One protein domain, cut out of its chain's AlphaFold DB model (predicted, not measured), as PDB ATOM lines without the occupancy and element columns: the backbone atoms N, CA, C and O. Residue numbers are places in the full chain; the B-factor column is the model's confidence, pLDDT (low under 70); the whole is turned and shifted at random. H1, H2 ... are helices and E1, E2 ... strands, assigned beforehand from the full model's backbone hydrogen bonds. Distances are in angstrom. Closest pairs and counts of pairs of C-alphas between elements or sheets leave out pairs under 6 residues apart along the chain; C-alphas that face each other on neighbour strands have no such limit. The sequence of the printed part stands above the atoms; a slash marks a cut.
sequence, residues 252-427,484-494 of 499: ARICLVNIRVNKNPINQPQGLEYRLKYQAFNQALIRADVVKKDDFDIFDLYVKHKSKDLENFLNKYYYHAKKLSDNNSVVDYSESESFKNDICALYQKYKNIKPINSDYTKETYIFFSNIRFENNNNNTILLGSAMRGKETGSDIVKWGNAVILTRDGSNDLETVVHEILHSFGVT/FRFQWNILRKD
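This is residues 252 to 427 and 484 to 494 of the 499 residues of an uncharacterized protein of Acinetobacter sp. Ag2 (UniProt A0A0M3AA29). What does one see first? A strongly twisted sheet of five strands, E2, E1, E4, E8, E7 in order, forms the core, with H1 and H5 over one face and the long H4 over the other, as three layers. The hairpin H2 and H3 makes one end of the longest axis, H6 the other, and a small sheet, E3, E5, E6, lies where E4 runs on into E5. What is it built of? The 187 printed residues hold six named helices and eight named strands, in the order E1 H1 E2 H2 H3 E3 H4 E4 E5 E6 E7 E8 H5 H6, of mixed class, and both sheets are mixed. The whole is compact, with a radius of gyration of the C-alphas of 16.3 A and spans of 46 by 34 by 30 A.

How is the large sheet paired? E1, residues 252 to 260, is parallel to E2, residues 287 to 297, and E4, residues 363 to 369, with N 254 to O 289 at 2.9 A and N 255 to O 364 at 2.8 A. E8, residues 397 to 405, is parallel to E4, with N 365 to O 401 at 2.8 A, and forms an antiparallel hairpin with E7, residues 384 to 390, with N 387 to O 402 at 2.8 A. Which helices are on it? H1, residues 272 to 284, makes with E1 and E2 a strand-helix-strand unit, parallel neighbours joined through a helix, with a right-handed crossover; its Lys 277 and Ala 288 of E2 have the closest C-alphas, 5.0 A. H5, residues 413 to 423, on the same face, runs along E8 at a height of 8.2 A over the sheet; H4, residues 333 to 351, is on the opposite face at 8.5 A. What else meets? E5, residues 372 to 375, is parallel to E3, residues 329 to 332, with N 331 to O 372 at 2.8 A, and forms a hairpin with E6, residues 380 to 382, with N 375 to O 380 at 2.8 A. H3, residues 308 to 319, touches H4, closest C-alphas Phe 313 and Asp 342 at 7.4 A, and forms a hairpin with H2, residues 298 to 305; H6, residues 485 to 492, touches residues 283 to 284 of H1 alone, closest C-alphas Trp 488 and Ala 284 at 4.4 A. How do the helix backbones stand? Every O i to N i+4 pair is within hydrogen-bond range in H2, H5 and H6, but 4 of 9 in H1, with 4 of 10 O i to N i+3 pairs, 7 of 8 in H3 and 13 of 15 in H4.

Where are the anchors? E1 begins at C-alpha 252, (8.341, 23.636, 14.891), and H6 ends at C-alpha 492, (16.466, 26.199, 19.024). Which elements are longest? E2 measures 29.5 A, H4 27.2 A and E1 25.2 A from first to last C-alpha.

Is the printed part cut? Residues 428 to 483 are not printed, and C-alphas 427 and 484 are 11.4 A apart. Which links are long, and where is confidence low? E1 to H1 and H4 to E4 are long links, and residues 390 to 396 have pLDDT under 70.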
ATOM      1  N   ALA A 252       9.429  22.897  14.265       97.12
ATOM      2  CA  ALA A 252       8.341  23.636  14.891       97.12
ATOM      3  C   ALA A 252       7.019  23.141  14.296       97.12
ATOM      4  O   ALA A 252       6.717  23.403  13.128       97.12
ATOM      5  N   ARG A 253       6.251  22.380  15.083       97.19
ATOM      6  CA  ARG A 253       4.962  21.817  14.663       97.19
ATOM      7  C   ARG A 253       3.845  22.783  15.028       97.19
ATOM      8  O   ARG A 253       3.583  23.006  16.206       97.19
ATOM      9  N   ILE A 254       3.188  23.347  14.024       97.94
ATOM     10  CA  ILE A 254       2.234  24.442  14.211       97.94
ATOM     11  C   ILE A 254       0.815  23.965  13.888       97.94
ATOM     12  O   ILE A 254       0.561  23.411  12.814       97.94
ATOM     13  N   CYS A 255      -0.113  24.199  14.811       98.00
ATOM     14  CA  CYS A 255      -1.544  23.980  14.629       98.00
ATOM     15  C   CYS A 255      -2.243  25.329  14.455       98.00
ATOM     16  O   CYS A 255      -2.203  26.156  15.362       98.00
ATOM     17  N   LEU A 256      -2.900  25.551  13.318       98.12
ATOM     18  CA  LEU A 256      -3.703  26.755  13.095       98.12
ATOM     19  C   LEU A 256      -5.156  26.460  13.463       98.12
ATOM     20  O   LEU A 256      -5.755  25.536  12.910       98.12
ATOM     21  N   VAL A 257      -5.728  27.227  14.385       98.12
ATOM     22  CA  VAL A 257      -7.075  26.988  14.909       98.12
ATOM     23  C   VAL A 257      -7.912  28.252  14.778       98.12
ATOM     24  O   VAL A 257      -7.589  29.287  15.346       98.12
ATOM     25  N   ASN A 258      -9.022  28.172  14.064       97.50
ATOM     26  CA  ASN A 258     -10.002  29.248  13.993       97.50
ATOM     27  C   ASN A 258     -10.993  29.131  15.157       97.50
ATOM     28  O   ASN A 258     -11.631  28.095  15.311       97.50
ATOM     29  N   ILE A 259     -11.157  30.188  15.948       96.19
ATOM     30  CA  ILE A 259     -12.088  30.274  17.078       96.19
ATOM     31  C   ILE A 259     -13.355  31.021  16.667       96.19
ATOM     32  O   ILE A 259     -13.342  32.251  16.557       96.19
ATOM     33  N   ARG A 260     -14.463  30.296  16.476       91.19
ATOM     34  CA  ARG A 260     -15.758  30.889  16.107       91.19
ATOM     35  C   ARG A 260     -16.682  30.968  17.314       91.19
ATOM     36  O   ARG A 260     -16.913  29.977  17.999       91.19
ATOM     37  N   VAL A 261     -17.233  32.157  17.543       90.56
ATOM     38  CA  VAL A 261     -18.337  32.404  18.496       90.56
ATOM     39  C   VAL A 261     -19.627  32.840  17.793       90.56
ATOM     40  O   VAL A 261     -20.665  33.005  18.424       90.56
ATOM     41  N   ASN A 262     -19.550  33.066  16.481       87.00
ATOM     42  CA  ASN A 262     -20.636  33.450  15.589       87.00
ATOM     43  C   ASN A 262     -20.312  32.954  14.162       87.00
ATOM     44  O   ASN A 262     -19.253  32.377  13.920       87.00
ATOM     45  N   LYS A 263     -21.202  33.226  13.200       86.62
ATOM     46  CA  LYS A 263     -21.035  32.803  11.796       86.62
ATOM     47  C   LYS A 263     -20.086  33.681  10.966       86.62
ATOM     48  O   LYS A 263     -19.955  33.448   9.765       86.62
ATOM     49  N   ASN A 264     -19.464  34.700  11.556       89.19
ATOM     50  CA  ASN A 264     -18.611  35.613  10.802       89.19
ATOM     51  C   ASN A 264     -17.282  34.938  10.429       89.19
ATOM     52  O   ASN A 264     -16.766  34.125  11.201       89.19
ATOM     53  N   PRO A 265     -16.693  35.287   9.271       87.19
ATOM     54  CA  PRO A 265     -15.425  34.715   8.846       87.19
ATOM     55  C   PRO A 265     -14.291  35.081   9.809       87.19
ATOM     56  O   PRO A 265     -14.257  36.174  10.380       87.19
ATOM     57  N   ILE A 266     -13.338  34.162   9.946       91.88
ATOM     58  CA  ILE A 266     -12.070  34.390  10.639       91.88
ATOM     59  C   ILE A 266     -11.001  34.518   9.577       91.88
ATOM     60  O   ILE A 266     -10.859  33.649   8.717       91.88
ATOM     61  N   ASN A 267     -10.258  35.614   9.641       88.00
ATOM     62  CA  ASN A 267      -9.222  35.874   8.665       88.00
ATOM     63  C   ASN A 267      -7.859  35.423   9.195       88.00
ATOM     64  O   ASN A 267      -7.557  35.617  10.373       88.00
ATOM     65  N   GLN A 268      -7.047  34.866   8.301       90.94
ATOM     66  CA  GLN A 268      -5.639  34.537   8.519       90.94
ATOM     67  C   GLN A 268      -4.807  35.249   7.444       90.94
ATOM     68  O   GLN A 268      -5.303  35.431   6.325       90.94
ATOM     69  N   PRO A 269      -3.544  35.616   7.719       90.38
ATOM     70  CA  PRO A 269      -2.767  36.370   6.754       90.38
ATOM     71  C   PRO A 269      -2.335  35.471   5.592       90.38
ATOM     72  O   PRO A 269      -1.869  34.339   5.777       90.38
ATOM     73  N   GLN A 270      -2.447  35.988   4.368       89.12
ATOM     74  CA  GLN A 270      -1.952  35.293   3.183       89.12
ATOM     75  C   GLN A 270      -0.433  35.089   3.284       89.12
ATOM     76  O   GLN A 270       0.311  35.992   3.657       89.12
ATOM     77  N   GLY A 271       0.041  33.895   2.924       91.75
ATOM     78  CA  GLY A 271       1.473  33.589   2.909       91.75
ATOM     79  C   GLY A 271       2.081  33.242   4.272       91.75
ATOM     80  O   GLY A 271       3.298  33.088   4.340       91.75
ATOM     81  N   LEU A 272       1.278  33.052   5.329       94.06
ATOM     82  CA  LEU A 272       1.767  32.699   6.671       94.06
ATOM     83  C   LEU A 272       2.715  31.493   6.678       94.06
ATOM     84  O   LEU A 272       3.832  31.587   7.178       94.06
ATOM     85  N   GLU A 273       2.305  30.371   6.083       95.88
ATOM     86  CA  GLU A 273       3.135  29.158   6.039       95.88
ATOM     87  C   GLU A 273       4.466  29.399   5.331       95.88
ATOM     88  O   GLU A 273       5.516  28.945   5.784       95.88
ATOM     89  N   TYR A 274       4.427  30.160   4.234       95.38
ATOM     90  CA  TYR A 274       5.629  30.534   3.505       95.38
ATOM     91  C   TYR A 274       6.544  31.399   4.376       95.38
ATOM     92  O   TYR A 274       7.736  31.118   4.480       95.38
ATOM     93  N   ARG A 275       5.990  32.416   5.046       94.56
ATOM     94  CA  ARG A 275       6.738  33.326   5.920       94.56
ATOM     95  C   ARG A 275       7.406  32.572   7.066       94.56
ATOM     96  O   ARG A 275       8.598  32.755   7.291       94.56
ATOM     97  N   LEU A 276       6.672  31.684   7.735       96.75
ATOM     98  CA  LEU A 276       7.194  30.861   8.824       96.75
ATOM     99  C   LEU A 276       8.335  29.957   8.344       96.75
ATOM    100  O   LEU A 276       9.397  29.922   8.965       96.75
ATOM    101  N   LYS A 277       8.131  29.265   7.219       96.75
ATOM    102  CA  LYS A 277       9.059  28.253   6.700       96.75
ATOM    103  C   LYS A 277      10.299  28.823   6.025       96.75
ATOM    104  O   LYS A 277      11.370  28.243   6.163       96.75
ATOM    105  N   TYR A 278      10.154  29.895   5.254       95.88
ATOM    106  CA  TYR A 278      11.203  30.394   4.362       95.88
ATOM    107  C   TYR A 278      11.781  31.734   4.785       95.88
ATOM    108  O   TYR A 278      12.752  32.154   4.169       95.88
ATOM    109  N   GLN A 279      11.189  32.427   5.762       94.81
ATOM    110  CA  GLN A 279      11.633  33.775   6.112       94.81
ATOM    111  C   GLN A 279      11.679  34.096   7.614       94.81
ATOM    112  O   GLN A 279      12.062  35.208   7.974       94.81
ATOM    113  N   ALA A 280      11.301  33.169   8.495       96.38
ATOM    114  CA  ALA A 280      11.380  33.333   9.946       96.38
ATOM    115  C   ALA A 280      12.177  32.185  10.587       96.38
ATOM    116  O   ALA A 280      13.350  32.353  10.909       96.38
ATOM    117  N   PHE A 281      11.589  30.993  10.725       97.94
ATOM    118  CA  PHE A 281      12.206  29.872  11.452       97.94
ATOM    119  C   PHE A 281      13.442  29.294  10.752       97.94
ATOM    120  O   PHE A 281      14.361  28.802  11.412       97.94
ATOM    121  N   ASN A 282      13.520  29.411   9.425       97.69
ATOM    122  CA  ASN A 282      14.708  29.028   8.666       97.69
ATOM    123  C   ASN A 282      15.963  29.791   9.113       97.69
ATOM    124  O   ASN A 282      17.055  29.224   9.066       97.69
ATOM    125  N   GLN A 283      15.816  31.035   9.590       98.12
ATOM    126  CA  GLN A 283      16.944  31.834  10.072       98.12
ATOM    127  C   GLN A 283      17.628  31.204  11.291       98.12
ATOM    128  O   GLN A 283      18.805  31.444  11.528       98.12
ATOM    129  N   ALA A 284      16.918  30.356  12.033       97.75
ATOM    130  CA  ALA A 284      17.436  29.633  13.185       97.75
ATOM    131  C   ALA A 284      17.706  28.144  12.898       97.75
ATOM    132  O   ALA A 284      17.893  27.378  13.841       97.75
ATOM    133  N   LEU A 285      17.723  27.713  11.626       97.56
ATOM    134  CA  LEU A 285      17.782  26.292  11.242       97.56
ATOM    135  C   LEU A 285      16.658  25.463  11.884       97.56
ATOM    136  O   LEU A 285      16.900  24.372  12.396       97.56
ATOM    137  N   ILE A 286      15.427  25.976  11.862       97.56
ATOM    138  CA  ILE A 286      14.236  25.267  12.342       97.56
ATOM    139  C   ILE A 286      13.280  25.056  11.173       97.56
ATOM    140  O   ILE A 286      13.027  25.965  10.379       97.56
ATOM    141  N   ARG A 287      12.728  23.847  11.059       96.38
ATOM    142  CA  ARG A 287      11.698  23.534  10.067       96.38
ATOM    143  C   ARG A 287      10.319  23.807  10.657       96.38
ATOM    144  O   ARG A 287       9.827  23.015  11.454       96.38
ATOM    145  N   ALA A 288       9.708  24.920  10.266       96.94
ATOM    146  CA  ALA A 288       8.313  25.188  10.588       96.94
ATOM    147  C   ALA A 288       7.391  24.419   9.633       96.94
ATOM    148  O   ALA A 288       7.467  24.604   8.417       96.94
ATOM    149  N   ASP A 289       6.521  23.587  10.200       95.69
ATOM    150  CA  ASP A 289       5.522  22.811   9.473       95.69
ATOM    151  C   ASP A 289       4.143  23.062  10.101       95.69
ATOM    152  O   ASP A 289       3.945  22.851  11.301       95.69
ATOM    153  N   VAL A 290       3.172  23.488   9.288       96.88
ATOM    154  CA  VAL A 290       1.767  23.484   9.708       96.88
ATOM    155  C   VAL A 290       1.259  22.054   9.611       96.88
ATOM    156  O   VAL A 290       1.076  21.516   8.521       96.88
ATOM    157  N   VAL A 291       1.077  21.425  10.768       96.88
ATOM    158  CA  VAL A 291       0.723  20.002  10.874       96.88
ATOM    159  C   VAL A 291      -0.781  19.783  10.976       96.88
ATOM    160  O   VAL A 291      -1.259  18.686  10.694       96.88
ATOM    161  N   LYS A 292      -1.532  20.816  11.369       96.62
ATOM    162  CA  LYS A 292      -2.984  20.759  11.524       96.62
ATOM    163  C   LYS A 292      -3.614  22.124  11.267       96.62
ATOM    164  O   LYS A 292      -3.078  23.152  11.681       96.62
ATOM    165  N   LYS A 293      -4.785  22.108  10.632       97.19
ATOM    166  CA  LYS A 293      -5.720  23.234  10.573       97.19
ATOM    167  C   LYS A 293      -7.056  22.775  11.141       97.19
ATOM    168  O   LYS A 293      -7.490  21.669  10.825       97.19
ATOM    169  N   ASP A 294      -7.663  23.576  12.003       96.44
ATOM    170  CA  ASP A 294      -8.899  23.221  12.698       96.44
ATOM    171  C   ASP A 294      -9.845  24.422  12.779       96.44
ATOM    172  O   ASP A 294      -9.406  25.562  12.937       96.44
ATOM    173  N   ASP A 295     -11.143  24.151  12.714       95.19
ATOM    174  CA  ASP A 295     -12.195  25.113  13.026       95.19
ATOM    175  C   ASP A 295     -12.832  24.691  14.361       95.19
ATOM    176  O   ASP A 295     -13.369  23.589  14.514       95.19
ATOM    177  N   PHE A 296     -12.726  25.562  15.360       96.44
ATOM    178  CA  PHE A 296     -13.257  25.372  16.702       96.44
ATOM    179  C   PHE A 296     -14.442  26.311  16.913       96.44
ATOM    180  O   PHE A 296     -14.291  27.460  17.336       96.44
ATOM    181  N   ASP A 297     -15.626  25.814  16.564       95.56
ATOM    182  CA  ASP A 297     -16.880  26.541  16.731       95.56
ATOM    183  C   ASP A 297     -17.472  26.298  18.123       95.56
ATOM    184  O   ASP A 297     -17.948  25.210  18.454       95.56
ATOM    185  N   ILE A 298     -17.399  27.328  18.962       95.62
ATOM    186  CA  ILE A 298     -17.840  27.283  20.356       95.62
ATOM    187  C   ILE A 298     -19.368  27.274  20.438       95.62
ATOM    188  O   ILE A 298     -19.926  26.644  21.338       95.62
ATOM    189  N   PHE A 299     -20.053  27.925  19.496       92.50
ATOM    190  CA  PHE A 299     -21.512  27.939  19.469       92.50
ATOM    191  C   PHE A 299     -22.057  26.547  19.136       92.50
ATOM    192  O   PHE A 299     -22.918  26.038  19.858       92.50
ATOM    193  N   ASP A 300     -21.503  25.886  18.120       94.25
ATOM    194  CA  ASP A 300     -21.897  24.520  17.758       94.25
ATOM    195  C   ASP A 300     -21.583  23.522  18.880       94.25
ATOM    196  O   ASP A 300     -22.406  22.656  19.204       94.25
ATOM    197  N   LEU A 301     -20.428  23.669  19.538       96.00
ATOM    198  CA  LEU A 301     -20.101  22.875  20.724       96.00
ATOM    199  C   LEU A 301     -21.116  23.095  21.844       96.00
ATOM    200  O   LEU A 301     -21.535  22.122  22.472       96.00
ATOM    201  N   TYR A 302     -21.546  24.336  22.085       96.38
ATOM    202  CA  TYR A 302     -22.557  24.623  23.100       96.38
ATOM    203  C   TYR A 302     -23.902  23.990  22.744       96.38
ATOM    204  O   TYR A 302     -24.534  23.373  23.600       96.38
ATOM    205  N   VAL A 303     -24.328  24.066  21.481       94.81
ATOM    206  CA  VAL A 303     -25.553  23.398  21.012       94.81
ATOM    207  C   VAL A 303     -25.481  21.890  21.243       94.81
ATOM    208  O   VAL A 303     -26.465  21.307  21.698       94.81
ATOM    209  N   LYS A 304     -24.324  21.274  20.991       96.25
ATOM    210  CA  LYS A 304     -24.116  19.831  21.152       96.25
ATOM    211  C   LYS A 304     -24.019  19.380  22.612       96.25
ATOM    212  O   LYS A 304     -24.577  18.345  22.961       96.25
ATOM    213  N   HIS A 305     -23.270  20.104  23.442       96.25
ATOM    214  CA  HIS A 305     -22.881  19.646  24.780       96.25
ATOM    215  C   HIS A 305     -23.661  20.305  25.921       96.25
ATOM    216  O   HIS A 305     -23.730  19.718  26.999       96.25
ATOM    217  N   LYS A 306     -24.234  21.500  25.707       95.00
ATOM    218  CA  LYS A 306     -25.029  22.254  26.698       95.00
ATOM    219  C   LYS A 306     -24.353  22.387  28.068       95.00
ATOM    220  O   LYS A 306     -25.002  22.326  29.106       95.00
ATOM    221  N   SER A 307     -23.034  22.534  28.080       97.12
ATOM    222  CA  SER A 307     -22.245  22.569  29.305       97.12
ATOM    223  C   SER A 307     -22.028  23.996  29.812       97.12
ATOM    224  O   SER A 307     -21.919  24.950  29.039       97.12
ATOM    225  N   LYS A 308     -21.898  24.126  31.137       97.31
ATOM    226  CA  LYS A 308     -21.754  25.418  31.821       97.31
ATOM    227  C   LYS A 308     -20.485  26.185  31.436       97.31
ATOM    228  O   LYS A 308     -20.495  27.407  31.415       97.31
ATOM    229  N   ASP A 309     -19.386  25.496  31.132       97.38
ATOM    230  CA  ASP A 309     -18.136  26.132  30.689       97.38
ATOM    231  C   ASP A 309     -18.287  26.826  29.325       97.38
ATOM    232  O   ASP A 309     -17.844  27.961  29.166       97.38
ATOM    233  N   LEU A 310     -18.972  26.188  28.371       98.06
ATOM    234  CA  LEU A 310     -19.287  26.771  27.065       98.06
ATOM    235  C   LEU A 310     -20.299  27.917  27.187       98.06
ATOM    236  O   LEU A 310     -20.127  28.958  26.556       98.06
ATOM    237  N   GLU A 311     -21.326  27.751  28.023       97.56
ATOM    238  CA  GLU A 311     -22.308  28.803  28.305       97.56
ATOM    239  C   GLU A 311     -21.645  30.044  28.920       97.56
ATOM    240  O   GLU A 311     -21.835  31.156  28.431       97.56
ATOM    241  N   ASN A 312     -20.807  29.857  29.946       97.56
ATOM    242  CA  ASN A 312     -20.056  30.937  30.587       97.56
ATOM    243  C   ASN A 312     -19.157  31.667  29.586       97.56
ATOM    244  O   ASN A 312     -19.134  32.900  29.569       97.56
ATOM    245  N   PHE A 313     -18.453  30.918  28.735       97.75
ATOM    246  CA  PHE A 313     -17.609  31.488  27.693       97.75
ATOM    247  C   PHE A 313     -18.418  32.369  26.734       97.75
ATOM    248  O   PHE A 313     -18.058  33.521  26.484       97.75
ATOM    249  N   LEU A 314     -19.530  31.847  26.208       97.00
ATOM    250  CA  LEU A 314     -20.386  32.588  25.283       97.00
ATOM    251  C   LEU A 314     -21.013  33.811  25.954       97.00
ATOM    252  O   LEU A 314     -21.031  34.876  25.346       97.00
ATOM    253  N   ASN A 315     -21.465  33.706  27.203       96.62
ATOM    254  CA  ASN A 315     -21.981  34.849  27.958       96.62
ATOM    255  C   ASN A 315     -20.935  35.960  28.070       96.62
ATOM    256  O   ASN A 315     -21.235  37.121  27.790       96.62
ATOM    257  N   LYS A 316     -19.699  35.591  28.417       95.75
ATOM    258  CA  LYS A 316     -18.603  36.529  28.652       95.75
ATOM    259  C   LYS A 316     -18.103  37.208  27.377       95.75
ATOM    260  O   LYS A 316     -17.940  38.423  27.352       95.75
ATOM    261  N   TYR A 317     -17.875  36.438  26.315       96.38
ATOM    262  CA  TYR A 317     -17.183  36.926  25.114       96.38
ATOM    263  C   TYR A 317     -18.105  37.164  23.915       96.38
ATOM    264  O   TYR A 317     -17.685  37.744  22.908       96.38
ATOM    265  N   TYR A 318     -19.368  36.741  23.995       95.56
ATOM    266  CA  TYR A 318     -20.336  36.895  22.915       95.56
ATOM    267  C   TYR A 318     -21.644  37.554  23.355       95.56
ATOM    268  O   TYR A 318     -21.891  38.674  22.919       95.56
ATOM    269  N   TYR A 319     -22.491  36.925  24.168       94.75
ATOM    270  CA  TYR A 319     -23.855  37.416  24.406       94.75
ATOM    271  C   TYR A 319     -23.906  38.769  25.124       94.75
ATOM    272  O   TYR A 319     -24.691  39.623  24.723       94.75
ATOM    273  N   HIS A 320     -23.049  38.998  26.124       94.38
ATOM    274  CA  HIS A 320     -23.003  40.269  26.860       94.38
ATOM    275  C   HIS A 320     -21.928  41.237  26.350       94.38
ATOM    276  O   HIS A 320     -21.793  42.345  26.867       94.38
ATOM    277  N   ALA A 321     -21.161  40.843  25.332       94.12
ATOM    278  CA  ALA A 321     -20.144  41.702  24.744       94.12
ATOM    279  C   ALA A 321     -20.780  42.785  23.861       94.12
ATOM    280  O   ALA A 321     -21.738  42.527  23.122       94.12
ATOM    281  N   LYS A 322     -20.188  43.985  23.865       93.88
ATOM    282  CA  LYS A 322     -20.536  45.053  22.918       93.88
ATOM    283  C   LYS A 322     -20.378  44.533  21.487       93.88
ATOM    284  O   LYS A 322     -19.448  43.785  21.194       93.88
ATOM    285  N   LYS A 323     -21.265  44.946  20.582       93.94
ATOM    286  CA  LYS A 323     -21.224  44.552  19.167       93.94
ATOM    287  C   LYS A 323     -20.770  45.694  18.272       93.94
ATOM    288  O   LYS A 323     -21.128  46.849  18.492       93.94
ATOM    289  N   LEU A 324     -19.981  45.350  17.258       87.31
ATOM    290  CA  LEU A 324     -19.713  46.213  16.107       87.31
ATOM    291  C   LEU A 324     -20.852  46.104  15.084       87.31
ATOM    292  O   LEU A 324     -21.727  45.247  15.200       87.31
ATOM    293  N   SER A 325     -20.821  46.956  14.058       88.69
ATOM    294  CA  SER A 325     -21.809  46.956  12.968       88.69
ATOM    295  C   SER A 325     -21.886  45.629  12.205       88.69
ATOM    296  O   SER A 325     -22.927  45.303  11.647       88.69
ATOM    297  N   ASP A 326     -20.811  44.844  12.211       86.88
ATOM    298  CA  ASP A 326     -20.744  43.510  11.612       86.88
ATOM    299  C   ASP A 326     -21.031  42.374  12.610       86.88
ATOM    300  O   ASP A 326     -20.757  41.211  12.324       86.88
ATOM    301  N   ASN A 327     -21.579  42.694  13.786       88.06
ATOM    302  CA  ASN A 327     -21.969  41.750  14.839       88.06
ATOM    303  C   ASN A 327     -20.814  40.945  15.483       88.06
ATOM    304  O   ASN A 327     -21.040  39.974  16.215       88.06
ATOM    305  N   ASN A 328     -19.562  41.340  15.250       91.50
ATOM    306  CA  ASN A 328     -18.429  40.824  16.018       91.50
ATOM    307  C   ASN A 328     -18.371  41.465  17.410       91.50
ATOM    308  O   ASN A 328     -18.761  42.621  17.597       91.50
ATOM    309  N   SER A 329     -17.876  40.701  18.383       95.00
ATOM    310  CA  SER A 329     -17.737  41.158  19.766       95.00
ATOM    311  C   SER A 329     -16.570  42.128  19.943       95.00
ATOM    312  O   SER A 329     -15.489  41.923  19.387       95.00
ATOM    313  N   VAL A 330     -16.787  43.132  20.791       95.25
ATOM    314  CA  VAL A 330     -15.760  43.967  21.416       95.25
ATOM    315  C   VAL A 330     -15.749  43.642  22.902       95.25
ATOM    316  O   VAL A 330     -16.778  43.746  23.574       95.25
ATOM    317  N   VAL A 331     -14.586  43.240  23.388       95.75
ATOM    318  CA  VAL A 331     -14.339  42.836  24.769       95.75
ATOM    319  C   VAL A 331     -13.293  43.776  25.367       95.75
ATOM    320  O   VAL A 331     -12.428  44.287  24.653       95.75
ATOM    321  N   ASP A 332     -13.391  44.034  26.668       94.38
ATOM    322  CA  ASP A 332     -12.404  44.853  27.366       94.38
ATOM    323  C   ASP A 332     -11.012  44.204  27.314       94.38
ATOM    324  O   ASP A 332     -10.865  42.991  27.476       94.38
ATOM    325  N   TYR A 333      -9.980  45.017  27.091       94.06
ATOM    326  CA  TYR A 333      -8.587  44.571  27.025       94.06
ATOM    327  C   TYR A 333      -8.165  43.724  28.240       94.06
ATOM    328  O   TYR A 333      -7.405  42.762  28.085       94.06
ATOM    329  N   SER A 334      -8.654  44.052  29.441       92.75
ATOM    330  CA  SER A 334      -8.319  43.337  30.681       92.75
ATOM    331  C   SER A 334      -8.766  41.870  30.685       92.75
ATOM    332  O   SER A 334      -8.172  41.048  31.378       92.75
ATOM    333  N   GLU A 335      -9.736  41.507  29.843       94.62
ATOM    334  CA  GLU A 335     -10.223  40.133  29.698       94.62
ATOM    335  C   GLU A 335      -9.401  39.293  28.712       94.62
ATOM    336  O   GLU A 335      -9.735  38.140  28.436       94.62
ATOM    337  N   SER A 336      -8.325  39.847  28.152       92.81
ATOM    338  CA  SER A 336      -7.464  39.119  27.219       92.81
ATOM    339  C   SER A 336      -6.828  37.892  27.868       92.81
ATOM    340  O   SER A 336      -6.898  36.805  27.303       92.81
ATOM    341  N   GLU A 337      -6.267  38.015  29.072       91.62
ATOM    342  CA  GLU A 337      -5.615  36.893  29.757       91.62
ATOM    343  C   GLU A 337      -6.609  35.776  30.103       91.62
ATOM    344  O   GLU A 337      -6.336  34.599  29.864       91.62
ATOM    345  N   SER A 338      -7.796  36.134  30.597       94.31
ATOM    346  CA  SER A 338      -8.854  35.159  30.876       94.31
ATOM    347  C   SER A 338      -9.308  34.452  29.593       94.31
ATOM    348  O   SER A 338      -9.419  33.229  29.578       94.31
ATOM    349  N   PHE A 339      -9.431  35.186  28.482       95.62
ATOM    350  CA  PHE A 339      -9.810  34.619  27.187       95.62
ATOM    351  C   PHE A 339      -8.802  33.583  26.687       95.62
ATOM    352  O   PHE A 339      -9.202  32.510  26.229       95.62
ATOM    353  N   LYS A 340      -7.495  33.870  26.787       93.50
ATOM    354  CA  LYS A 340      -6.456  32.913  26.370       93.50
ATOM    355  C   LYS A 340      -6.548  31.611  27.170       93.50
ATOM    356  O   LYS A 340      -6.477  30.526  26.586       93.50
ATOM    357  N   ASN A 341      -6.722  31.725  28.488       93.31
ATOM    358  CA  ASN A 341      -6.833  30.577  29.387       93.31
ATOM    359  C   ASN A 341      -8.095  29.753  29.100       93.31
ATOM    360  O   ASN A 341      -8.001  28.533  28.944       93.31
ATOM    361  N   ASP A 342      -9.242  30.414  28.934       96.12
ATOM    362  CA  ASP A 342     -10.513  29.754  28.643       96.12
ATOM    363  C   ASP A 342     -10.480  29.026  27.289       96.12
ATOM    364  O   ASP A 342     -10.880  27.863  27.203       96.12
ATOM    365  N   ILE A 343      -9.934  29.649  26.235       96.56
ATOM    366  CA  ILE A 343      -9.776  29.004  24.920       96.56
ATOM    367  C   ILE A 343      -8.877  27.774  25.003       96.56
ATOM    368  O   ILE A 343      -9.234  26.722  24.468       96.56
ATOM    369  N   CYS A 344      -7.735  27.875  25.687       95.06
ATOM    370  CA  CYS A 344      -6.841  26.734  25.854       95.06
ATOM    371  C   CYS A 344      -7.542  25.583  26.589       95.06
ATOM    372  O   CYS A 344      -7.454  24.441  26.137       95.06
ATOM    373  N   ALA A 345      -8.257  25.875  27.679       95.25
ATOM    374  CA  ALA A 345      -8.965  24.873  28.475       95.25
ATOM    375  C   ALA A 345     -10.104  24.202  27.689       95.25
ATOM    376  O   ALA A 345     -10.213  22.972  27.676       95.25
ATOM    377  N   LEU A 346     -10.921  24.986  26.978       97.81
ATOM    378  CA  LEU A 346     -11.994  24.458  26.135       97.81
ATOM    379  C   LEU A 346     -11.429  23.603  24.998       97.81
ATOM    380  O   LEU A 346     -11.901  22.487  24.776       97.81
ATOM    381  N   TYR A 347     -10.398  24.080  24.296       97.62
ATOM    382  CA  TYR A 347      -9.803  23.324  23.195       97.62
ATOM    383  C   TYR A 347      -9.209  21.996  23.690       97.62
ATOM    384  O   TYR A 347      -9.477  20.951  23.097       97.62
ATOM    385  N   GLN A 348      -8.495  22.006  24.823       96.19
ATOM    386  CA  GLN A 348      -7.974  20.794  25.470       96.19
ATOM    387  C   GLN A 348      -9.076  19.784  25.783       96.19
ATOM    388  O   GLN A 348      -8.969  18.618  25.397       96.19
ATOM    389  N   LYS A 349     -10.154  20.241  26.425       97.06
ATOM    390  CA  LYS A 349     -11.284  19.400  26.826       97.06
ATOM    391  C   LYS A 349     -12.018  18.803  25.627       97.06
ATOM    392  O   LYS A 349     -12.199  17.591  25.559       97.06
ATOM    393  N   TYR A 350     -12.442  19.633  24.675       97.44
ATOM    394  CA  TYR A 350     -13.339  19.197  23.595       97.44
ATOM    395  C   TYR A 350     -12.617  18.539  22.417       97.44
ATOM    396  O   TYR A 350     -13.243  17.787  21.671       97.44
ATOM    397  N   LYS A 351     -11.312  18.776  22.245       96.12
ATOM    398  CA  LYS A 351     -10.486  18.046  21.267       96.12
ATOM    399  C   LYS A 351      -9.701  16.897  21.893       96.12
ATOM    400  O   LYS A 351      -9.012  16.195  21.160       96.12
ATOM    401  N   ASN A 352      -9.835  16.691  23.206       94.88
ATOM    402  CA  ASN A 352      -9.164  15.642  23.969       94.88
ATOM    403  C   ASN A 352      -7.646  15.614  23.715       94.88
ATOM    404  O   ASN A 352      -7.079  14.594  23.319       94.88
ATOM    405  N   ILE A 353      -6.996  16.767  23.889       94.00
ATOM    406  CA  ILE A 353      -5.546  16.902  23.723       94.00
ATOM    407  C   ILE A 353      -4.857  17.136  25.065       94.00
ATOM    408  O   ILE A 353      -5.463  17.578  26.041       94.00
ATOM    409  N   LYS A 354      -3.553  16.858  25.096       91.44
ATOM    410  CA  LYS A 354      -2.699  17.123  26.257       91.44
ATOM    411  C   LYS A 354      -2.652  18.628  26.578       91.44
ATOM    412  O   LYS A 354      -2.898  19.441  25.683       91.44
ATOM    413  N   PRO A 355      -2.299  19.018  27.819       90.50
ATOM    414  CA  PRO A 355      -2.188  20.424  28.189       90.50
ATOM    415  C   PRO A 355      -1.259  21.190  27.238       90.50
ATOM    416  O   PRO A 355      -0.091  20.841  27.080       90.50
ATOM    417  N   ILE A 356      -1.790  22.232  26.599       91.44
ATOM    418  CA  ILE A 356      -1.115  22.989  25.535       91.44
ATOM    419  C   ILE A 356       0.160  23.656  26.063       91.44
ATOM    420  O   ILE A 356       1.236  23.492  25.496       91.44
ATOM    421  N   ASN A 357       0.061  24.366  27.187       87.50
ATOM    422  CA  ASN A 357       1.176  25.099  27.792       87.50
ATOM    423  C   ASN A 357       2.003  24.200  28.722       87.50
ATOM    424  O   ASN A 357       2.188  24.504  29.898       87.50
ATOM    425  N   SER A 358       2.444  23.054  28.208       85.06
ATOM    426  CA  SER A 358       3.250  22.086  28.952       85.06
ATOM    427  C   SER A 358       4.238  21.361  28.044       85.06
ATOM    428  O   SER A 358       4.089  21.358  26.821       85.06
ATOM    429  N   ASP A 359       5.196  20.667  28.655       85.38
ATOM    430  CA  ASP A 359       6.164  19.823  27.944       85.38
ATOM    431  C   ASP A 359       5.553  18.500  27.442       85.38
ATOM    432  O   ASP A 359       6.206  17.727  26.742       85.38
ATOM    433  N   TYR A 360       4.276  18.234  27.749       86.50
ATOM    434  CA  TYR A 360       3.564  17.048  27.269       86.50
ATOM    435  C   TYR A 360       3.172  17.126  25.787       86.50
ATOM    436  O   TYR A 360       2.789  16.103  25.205       86.50
ATOM    437  N   THR A 361       3.254  18.313  25.177       87.44
ATOM    438  CA  THR A 361       3.035  18.544  23.747       87.44
ATOM    439  C   THR A 361       4.244  19.230  23.114       87.44
ATOM    440  O   THR A 361       4.907  20.059  23.729       87.44
ATOM    441  N   LYS A 362       4.508  18.889  21.851       89.75
ATOM    442  CA  LYS A 362       5.510  19.540  20.988       89.75
ATOM    443  C   LYS A 362       4.857  20.409  19.910       89.75
ATOM    444  O   LYS A 362       5.498  20.811  18.947       89.75
ATOM    445  N   GLU A 363       3.549  20.620  20.022       94.62
ATOM    446  CA  GLU A 363       2.769  21.401  19.071       94.62
ATOM    447  C   GLU A 363       2.456  22.773  19.650       94.62
ATOM    448  O   GLU A 363       2.000  22.878  20.791       94.62
ATOM    449  N   THR A 364       2.660  23.798  18.827       96.25
ATOM    450  CA  THR A 364       2.315  25.186  19.125       96.25
ATOM    451  C   THR A 364       0.998  25.539  18.448       96.25
ATOM    452  O   THR A 364       0.832  25.345  17.240       96.25
ATOM    453  N   TYR A 365       0.048  26.050  19.224       97.44
ATOM    454  CA  TYR A 365      -1.324  26.318  18.804       97.44
ATOM    455  C   TYR A 365      -1.531  27.808  18.554       97.44
ATOM    456  O   TYR A 365      -1.408  28.632  19.458       97.44
ATOM    457  N   ILE A 366      -1.863  28.155  17.316       98.00
ATOM    458  CA  ILE A 366      -2.088  29.530  16.886       98.00
ATOM    459  C   ILE A 366      -3.581  29.700  16.659       98.00
ATOM    460  O   ILE A 366      -4.140  29.197  15.683       98.00
ATOM    461  N   PHE A 367      -4.228  30.371  17.600       98.12
ATOM    462  CA  PHE A 367      -5.661  30.585  17.605       98.12
ATOM    463  C   PHE A 367      -5.997  31.925  16.956       98.12
ATOM    464  O   PHE A 367      -5.514  32.967  17.391       98.12
ATOM    465  N   PHE A 368      -6.863  31.914  15.952       97.94
ATOM    466  CA  PHE A 368      -7.357  33.107  15.274       97.94
ATOM    467  C   PHE A 368      -8.799  33.364  15.690       97.94
ATOM    468  O   PHE A 368      -9.650  32.489  15.546       97.94
ATOM    469  N   SER A 369      -9.078  34.558  16.197       95.56
ATOM    470  CA  SER A 369     -10.400  34.964  16.668       95.56
ATOM    471  C   SER A 369     -10.922  36.155  15.869       95.56
ATOM    472  O   SER A 369     -10.154  36.999  15.413       95.56
ATOM    473  N   ASN A 370     -12.243  36.255  15.731       92.94
ATOM    474  CA  ASN A 370     -12.918  37.438  15.188       92.94
ATOM    475  C   ASN A 370     -13.392  38.420  16.281       92.94
ATOM    476  O   ASN A 370     -14.120  39.372  15.991       92.94
ATOM    477  N   ILE A 371     -12.945  38.222  17.525       94.81
ATOM    478  CA  ILE A 371     -13.208  39.106  18.663       94.81
ATOM    479  C   ILE A 371     -12.152  40.213  18.721       94.81
ATOM    480  O   ILE A 371     -10.953  39.953  18.591       94.81
ATOM    481  N   ARG A 372     -12.610  41.447  18.940       94.44
ATOM    482  CA  ARG A 372     -11.768  42.621  19.191       94.44
ATOM    483  C   ARG A 372     -11.594  42.830  20.690       94.44
ATOM    484  O   ARG A 372     -12.573  42.780  21.431       94.44
ATOM    485  N   PHE A 373     -10.368  43.126  21.106       95.12
ATOM    486  CA  PHE A 373     -10.038  43.508  22.476       95.12
ATOM    487  C   PHE A 373      -9.566  44.957  22.490       95.12
ATOM    488  O   PHE A 373      -8.599  45.298  21.807       95.12
ATOM    489  N   GLU A 374     -10.252  45.807  23.247       94.81
ATOM    490  CA  GLU A 374     -10.025  47.251  23.250       94.81
ATOM    491  C   GLU A 374      -9.985  47.800  24.674       94.81
ATOM    492  O   GLU A 374     -10.771  47.406  25.536       94.81
ATOM    493  N   ASN A 375      -9.052  48.714  24.923       91.12
ATOM    494  CA  ASN A 375      -8.991  49.487  26.150       91.12
ATOM    495  C   ASN A 375      -9.709  50.821  25.927       91.12
ATOM    496  O   ASN A 375      -9.186  51.714  25.257       91.12
ATOM    497  N   ASN A 376     -10.895  50.964  26.519       81.00
ATOM    498  CA  ASN A 376     -11.742  52.147  26.342       81.00
ATOM    499  C   ASN A 376     -11.112  53.443  26.891       81.00
ATOM    500  O   ASN A 376     -11.530  54.531  26.507       81.00
ATOM    501  N   ASN A 377     -10.108  53.351  27.772       84.75
ATOM    502  CA  ASN A 377      -9.497  54.527  28.395       84.75
ATOM    503  C   ASN A 377      -8.473  55.218  27.485       84.75
ATOM    504  O   ASN A 377      -8.208  56.406  27.652       84.75
ATOM    505  N   ASN A 378      -7.860  54.486  26.553       83.94
ATOM    506  CA  ASN A 378      -6.790  55.012  25.699       83.94
ATOM    507  C   ASN A 378      -6.872  54.536  24.236       83.94
ATOM    508  O   ASN A 378      -5.912  54.716  23.489       83.94
ATOM    509  N   ASN A 379      -7.991  53.923  23.837       81.56
ATOM    510  CA  ASN A 379      -8.248  53.369  22.503       81.56
ATOM    511  C   ASN A 379      -7.172  52.377  22.017       81.56
ATOM    512  O   ASN A 379      -6.966  52.217  20.811       81.56
ATOM    513  N   THR A 380      -6.468  51.706  22.936       88.38
ATOM    514  CA  THR A 380      -5.488  50.675  22.568       88.38
ATOM    515  C   THR A 380      -6.211  49.396  22.175       88.38
ATOM    516  O   THR A 380      -7.062  48.906  22.915       88.38
ATOM    517  N   ILE A 381      -5.835  48.828  21.032       91.94
ATOM    518  CA  ILE A 381      -6.369  47.560  20.534       91.94
ATOM    519  C   ILE A 381      -5.301  46.487  20.716       91.94
ATOM    520  O   ILE A 381      -4.153  46.672  20.309       91.94
ATOM    521  N   LEU A 382      -5.668  45.357  21.317       93.31
ATOM    522  CA  LEU A 382      -4.793  44.188  21.360       93.31
ATOM    523  C   LEU A 382      -4.841  43.488  20.004       93.31
ATOM    524  O   LEU A 382      -5.920  43.091  19.568       93.31
ATOM    525  N   LEU A 383      -3.689  43.297  19.364       94.00
ATOM    526  CA  LEU A 383      -3.595  42.599  18.075       94.00
ATOM    527  C   LEU A 383      -3.394  41.085  18.247       94.00
ATOM    528  O   LEU A 383      -3.948  40.273  17.508       94.00
ATOM    529  N   GLY A 384      -2.641  40.698  19.265       94.69
ATOM    530  CA  GLY A 384      -2.433  39.313  19.642       94.69
ATOM    531  C   GLY A 384      -1.655  39.221  20.943       94.69
ATOM    532  O   GLY A 384      -1.230  40.236  21.493       94.69
ATOM    533  N   SER A 385      -1.558  38.011  21.479       94.25
ATOM    534  CA  SER A 385      -0.785  37.745  22.683       94.25
ATOM    535  C   SER A 385      -0.428  36.264  22.771       94.25
ATOM    536  O   SER A 385      -1.304  35.389  22.746       94.25
ATOM    537  N   ALA A 386       0.864  35.984  22.917       93.69
ATOM    538  CA  ALA A 386       1.355  34.667  23.296       93.69
ATOM    539  C   ALA A 386       1.085  34.346  24.779       93.69
ATOM    540  O   ALA A 386       0.957  35.224  25.642       93.69
ATOM    541  N   MET A 387       1.001  33.054  25.088       90.44
ATOM    542  CA  MET A 387       0.894  32.571  26.459       90.44
ATOM    543  C   MET A 387       2.232  32.702  27.182       90.44
ATOM    544  O   MET A 387       3.257  32.216  26.709       90.44
ATOM    545  N   ARG A 388       2.205  33.300  28.374       83.75
ATOM    546  CA  ARG A 388       3.331  33.331  29.308       83.75
ATOM    547  C   ARG A 388       2.789  33.092  30.705       83.75
ATOM    548  O   ARG A 388       1.928  33.833  31.163       83.75
ATOM    549  N   GLY A 389       3.277  32.061  31.378       71.06
ATOM    550  CA  GLY A 389       2.732  31.682  32.674       71.06
ATOM    551  C   GLY A 389       3.530  30.589  33.358       71.06
ATOM    552  O   GLY A 389       4.498  30.062  32.806       71.06
ATOM    553  N   LYS A 390       3.124  30.277  34.587       65.69
ATOM    554  CA  LYS A 390       3.654  29.136  35.332       65.69
ATOM    555  C   LYS A 390       3.253  27.840  34.635       65.69
ATOM    556  O   LYS A 390       2.103  27.677  34.230       65.69
ATOM    557  N   GLU A 391       4.199  26.923  34.503       63.62
ATOM    558  CA  GLU A 391       3.887  25.568  34.057       63.62
ATOM    559  C   GLU A 391       3.030  24.837  35.092       63.62
ATOM    560  O   GLU A 391       3.105  25.087  36.296       63.62
ATOM    561  N   THR A 392       2.236  23.874  34.631       59.53
ATOM    562  CA  THR A 392       1.515  22.974  35.533       59.53
ATOM    563  C   THR A 392       2.511  22.225  36.426       59.53
ATOM    564  O   THR A 392       3.281  21.406  35.934       59.53
ATOM    565  N   GLY A 393       2.488  22.503  37.734       60.78
ATOM    566  CA  GLY A 393       3.369  21.870  38.723       60.78
ATOM    567  C   GLY A 393       4.735  22.540  38.926       60.78
ATOM    568  O   GLY A 393       5.601  21.933  39.551       60.78
ATOM    569  N   SER A 394       4.951  23.762  38.423       65.06
ATOM    570  CA  SER A 394       6.210  24.504  38.592       65.06
ATOM    571  C   SER A 394       5.961  25.995  38.820       65.06
ATOM    572  O   SER A 394       5.071  26.595  38.223       65.06
ATOM    573  N   ASP A 395       6.780  26.615  39.671       67.94
ATOM    574  CA  ASP A 395       6.747  28.063  39.909       67.94
ATOM    575  C   ASP A 395       7.493  28.877  38.843       67.94
ATOM    576  O   ASP A 395       7.429  30.110  38.847       67.94
ATOM    577  N   ILE A 396       8.174  28.208  37.909       69.50
ATOM    578  CA  ILE A 396       8.935  28.859  36.845       69.50
ATOM    579  C   ILE A 396       7.965  29.379  35.780       69.50
ATOM    580  O   ILE A 396       7.242  28.613  35.139       69.50
ATOM    581  N   VAL A 397       7.979  30.696  35.567       72.75
ATOM    582  CA  VAL A 397       7.246  31.342  34.476       72.75
ATOM    583  C   VAL A 397       8.005  31.131  33.175       72.75
ATOM    584  O   VAL A 397       9.165  31.526  33.051       72.75
ATOM    585  N   LYS A 398       7.335  30.551  32.182       77.94
ATOM    586  CA  LYS A 398       7.888  30.341  30.846       77.94
ATOM    587  C   LYS A 398       6.874  30.744  29.778       77.94
ATOM    588  O   LYS A 398       5.679  30.887  30.044       77.94
ATOM    589  N   TRP A 399       7.362  30.917  28.558       84.75
ATOM    590  CA  TRP A 399       6.500  31.020  27.386       84.75
ATOM    591  C   TRP A 399       5.812  29.674  27.123       84.75
ATOM    592  O   TRP A 399       6.400  28.611  27.358       84.75
ATOM    593  N   GLY A 400       4.538  29.733  26.746       83.06
ATOM    594  CA  GLY A 400       3.678  28.583  26.479       83.06
ATOM    595  C   GLY A 400       3.495  28.337  24.982       83.06
ATOM    596  O   GLY A 400       3.709  29.227  24.166       83.06
ATOM    597  N   ASN A 401       3.025  27.142  24.625       92.19
ATOM    598  CA  ASN A 401       2.847  26.714  23.234       92.19
ATOM    599  C   ASN A 401       1.525  27.216  22.623       92.19
ATOM    600  O   ASN A 401       0.865  26.485  21.880       92.19
ATOM    601  N   ALA A 402       1.087  28.429  22.959       95.06
ATOM    602  CA  ALA A 402      -0.151  28.993  22.440       95.06
ATOM    603  C   ALA A 402      -0.053  30.492  22.179       95.06
ATOM    604  O   ALA A 402       0.568  31.237  22.937       95.06
ATOM    605  N   VAL A 403      -0.742  30.922  21.128       96.75
ATOM    606  CA  VAL A 403      -0.899  32.324  20.747       96.75
ATOM    607  C   VAL A 403      -2.352  32.580  20.401       96.75
ATOM    608  O   VAL A 403      -2.952  31.795  19.670       96.75
ATOM    609  N   ILE A 404      -2.902  33.688  20.890       96.50
ATOM    610  CA  ILE A 404      -4.197  34.197  20.445       96.50
ATOM    611  C   ILE A 404      -3.973  35.418  19.556       96.50
ATOM    612  O   ILE A 404      -3.364  36.395  19.984       96.50
ATOM    613  N   LEU A 405      -4.512  35.380  18.342       97.38
ATOM    614  CA  LEU A 405      -4.600  36.508  17.425       97.38
ATOM    615  C   LEU A 405      -6.035  37.018  17.445       97.38
ATOM    616  O   LEU A 405      -6.983  36.260  17.211       97.38
ATOM    617  N   THR A 406      -6.192  38.300  17.748       95.00
ATOM    618  CA  THR A 406      -7.502  38.953  17.774       95.00
ATOM    619  C   THR A 406      -7.916  39.340  16.361       95.00
ATOM    620  O   THR A 406      -7.119  39.292  15.421       95.00
ATOM    621  N   ARG A 407      -9.159  39.799  16.219       92.12
ATOM    622  CA  ARG A 407      -9.707  40.266  14.945       92.12
ATOM    623  C   ARG A 407      -8.795  41.255  14.216       92.12
ATOM    624  O   ARG A 407      -8.646  41.174  12.999       92.12
ATOM    625  N   ASP A 408      -8.262  42.226  14.950       91.25
ATOM    626  CA  ASP A 408      -7.530  43.351  14.372       91.25
ATOM    627  C   ASP A 408      -6.071  42.982  14.042       91.25
ATOM    628  O   ASP A 408      -5.473  43.610  13.171       91.25
ATOM    629  N   GLY A 409      -5.510  41.938  14.671       90.50
ATOM    630  CA  GLY A 409      -4.161  41.439  14.374       90.50
ATOM    631  C   GLY A 409      -4.104  40.226  13.443       90.50
ATOM    632  O   GLY A 409      -3.065  39.978  12.836       90.50
ATOM    633  N   SER A 410      -5.202  39.482  13.272       90.94
ATOM    634  CA  SER A 410      -5.211  38.198  12.553       90.94
ATOM    635  C   SER A 410      -4.896  38.292  11.055       90.94
ATOM    636  O   SER A 410      -4.656  37.273  10.415       90.94
ATOM    637  N   ASN A 411      -4.901  39.499  10.488       87.12
ATOM    638  CA  ASN A 411      -4.631  39.762   9.075       87.12
ATOM    639  C   ASN A 411      -3.229  40.309   8.791       87.12
ATOM    640  O   ASN A 411      -2.804  40.297   7.635       87.12
ATOM    641  N   ASP A 412      -2.529  40.813   9.808       87.88
ATOM    642  CA  ASP A 412      -1.193  41.377   9.642       87.88
ATOM    643  C   ASP A 412      -0.164  40.249   9.774       87.88
ATOM    644  O   ASP A 412       0.051  39.685  10.845       87.88
ATOM    645  N   LEU A 413       0.469  39.893   8.654       89.50
ATOM    646  CA  LEU A 413       1.453  38.815   8.600       89.50
ATOM    647  C   LEU A 413       2.629  39.036   9.566       89.50
ATOM    648  O   LEU A 413       3.151  38.070  10.123       89.50
ATOM    649  N   GLU A 414       3.061  40.280   9.747       87.81
ATOM    650  CA  GLU A 414       4.168  40.629  10.631       87.81
ATOM    651  C   GLU A 414       3.754  40.481  12.091       87.81
ATOM    652  O   GLU A 414       4.458  39.812  12.845       87.81
ATOM    653  N   THR A 415       2.580  40.998  12.463       90.75
ATOM    654  CA  THR A 415       2.001  40.793  13.798       90.75
ATOM    655  C   THR A 415       1.838  39.311  14.107       90.75
ATOM    656  O   THR A 415       2.264  38.856  15.163       90.75
ATOM    657  N   VAL A 416       1.269  38.525  13.189       94.56
ATOM    658  CA  VAL A 416       1.057  37.094  13.434       94.56
ATOM    659  C   VAL A 416       2.383  36.370  13.659       94.56
ATOM    660  O   VAL A 416       2.492  35.576  14.590       94.56
ATOM    661  N   VAL A 417       3.414  36.654  12.860       95.19
ATOM    662  CA  VAL A 417       4.739  36.045  13.058       95.19
ATOM    663  C   VAL A 417       5.403  36.528  14.348       95.19
ATOM    664  O   VAL A 417       6.000  35.710  15.043       95.19
ATOM    665  N   HIS A 418       5.276  37.809  14.692       95.06
ATOM    666  CA  HIS A 418       5.785  38.383  15.939       95.06
ATOM    667  C   HIS A 418       5.212  37.664  17.167       95.06
ATOM    668  O   HIS A 418       5.957  37.187  18.021       95.06
ATOM    669  N   GLU A 419       3.891  37.495  17.215       95.81
ATOM    670  CA  GLU A 419       3.220  36.794  18.311       95.81
ATOM    671  C   GLU A 419       3.560  35.298  18.344       95.81
ATOM    672  O   GLU A 419       3.735  34.718  19.417       95.81
ATOM    673  N   ILE A 420       3.733  34.666  17.176       97.00
ATOM    674  CA  ILE A 420       4.257  33.297  17.097       97.00
ATOM    675  C   ILE A 420       5.642  33.222  17.735       97.00
ATOM    676  O   ILE A 420       5.860  32.348  18.565       97.00
ATOM    677  N   LEU A 421       6.569  34.125  17.419       96.62
ATOM    678  CA  LEU A 421       7.930  34.089  17.967       96.62
ATOM    679  C   LEU A 421       7.966  34.231  19.500       96.62
ATOM    680  O   LEU A 421       8.772  33.546  20.134       96.62
ATOM    681  N   HIS A 422       7.060  35.016  20.101       95.31
ATOM    682  CA  HIS A 422       6.902  35.068  21.563       95.31
ATOM    683  C   HIS A 422       6.603  33.684  22.164       95.31
ATOM    684  O   HIS A 422       7.199  33.317  23.175       95.31
ATOM    685  N   SER A 423       5.761  32.860  21.521       94.75
ATOM    686  CA  SER A 423       5.468  31.496  22.012       94.75
ATOM    687  C   SER A 423       6.666  30.540  21.999       94.75
ATOM    688  O   SER A 423       6.638  29.532  22.696       94.75
ATOM    689  N   PHE A 424       7.736  30.878  21.269       94.12
ATOM    690  CA  PHE A 424       9.005  30.139  21.255       94.12
ATOM    691  C   PHE A 424      10.093  30.824  22.099       94.12
ATOM    692  O   PHE A 424      11.291  30.632  21.880       94.12
ATOM    693  N   GLY A 425       9.693  31.684  23.035       91.62
ATOM    694  CA  GLY A 425      10.598  32.276  24.011       91.62
ATOM    695  C   GLY A 425      11.241  33.597  23.606       91.62
ATOM    696  O   GLY A 425      11.952  34.197  24.414       91.62
ATOM    697  N   VAL A 426      11.038  34.057  22.371       93.81
ATOM    698  CA  VAL A 426      11.719  35.250  21.868       93.81
ATOM    699  C   VAL A 426      11.035  36.499  22.407       93.81
ATOM    700  O   VAL A 426       9.857  36.698  22.167       93.81
ATOM    701  N   THR A 427      11.771  37.361  23.101       92.50
ATOM    702  CA  THR A 427      11.240  38.616  23.651       92.50
ATOM    703  C   THR A 427      11.528  39.811  22.746       92.50
ATOM    704  O   THR A 427      12.369  39.743  21.842       92.50
ATOM    705  N   PHE A 484      18.001  37.893  15.251       96.75
ATOM    706  CA  PHE A 484      19.392  38.012  15.683       96.75
ATOM    707  C   PHE A 484      19.907  36.688  16.221       96.75
ATOM    708  O   PHE A 484      19.136  35.842  16.681       96.75
ATOM    709  N   ARG A 485      21.229  36.509  16.203       96.12
ATOM    710  CA  ARG A 485      21.860  35.230  16.553       96.12
ATOM    711  C   ARG A 485      21.430  34.709  17.925       96.12
ATOM    712  O   ARG A 485      21.192  33.513  18.078       96.12
ATOM    713  N   PHE A 486      21.295  35.588  18.919       95.31
ATOM    714  CA  PHE A 486      20.857  35.166  20.251       95.31
ATOM    715  C   PHE A 486      19.421  34.616  20.230       95.31
ATOM    716  O   PHE A 486      19.136  33.636  20.909       95.31
ATOM    717  N   GLN A 487      18.541  35.172  19.390       96.69
ATOM    718  CA  GLN A 487      17.174  34.679  19.211       96.69
ATOM    719  C   GLN A 487      17.160  33.331  18.490       96.69
ATOM    720  O   GLN A 487      16.330  32.491  18.816       96.69
ATOM    721  N   TRP A 488      18.105  33.063  17.578       96.94
ATOM    722  CA  TRP A 488      18.247  31.721  16.998       96.94
ATOM    723  C   TRP A 488      18.526  30.679  18.082       96.94
ATOM    724  O   TRP A 488      17.949  29.593  18.062       96.94
ATOM    725  N   ASN A 489      19.381  31.016  19.052       93.56
ATOM    726  CA  ASN A 489      19.693  30.129  20.171       93.56
ATOM    727  C   ASN A 489      18.487  29.921  21.096       93.56
ATOM    728  O   ASN A 489      18.286  28.799  21.551       93.56
ATOM    729  N   ILE A 490      17.697  30.971  21.355       94.00
ATOM    730  CA  ILE A 490      16.444  30.879  22.124       94.00
ATOM    731  C   ILE A 490      15.475  29.931  21.412       94.00
ATOM    732  O   ILE A 490      15.085  28.919  21.987       94.00
ATOM    733  N   LEU A 491      15.195  30.186  20.129       95.25
ATOM    734  CA  LEU A 491      14.281  29.375  19.328       95.25
ATOM    735  C   LEU A 491      14.690  27.900  19.300       95.25
ATOM    736  O   LEU A 491      13.856  27.029  19.507       95.25
ATOM    737  N   ARG A 492      15.977  27.592  19.078       93.56
ATOM    738  CA  ARG A 492      16.466  26.199  19.024       93.56
ATOM    739  C   ARG A 492      16.423  25.479  20.371       93.56
ATOM    740  O   ARG A 492      16.494  24.252  20.391       93.56
ATOM    741  N   LYS A 493      16.359  26.222  21.477       91.88
ATOM    742  CA  LYS A 493      16.234  25.689  22.838       91.88
ATOM    743  C   LYS A 493      14.787  25.669  23.320       91.88
ATOM    744  O   LYS A 493      14.564  25.215  24.439       91.88
ATOM    745  N   ASP A 494      13.826  26.117  22.521       91.94
ATOM    746  CA  ASP A 494      12.432  26.107  22.934       91.94
ATOM    747  C   ASP A 494      11.902  24.676  23.132       91.94
ATOM    748  O   ASP A 494      12.213  23.753  22.371       91.94
TER     749      ASP A 494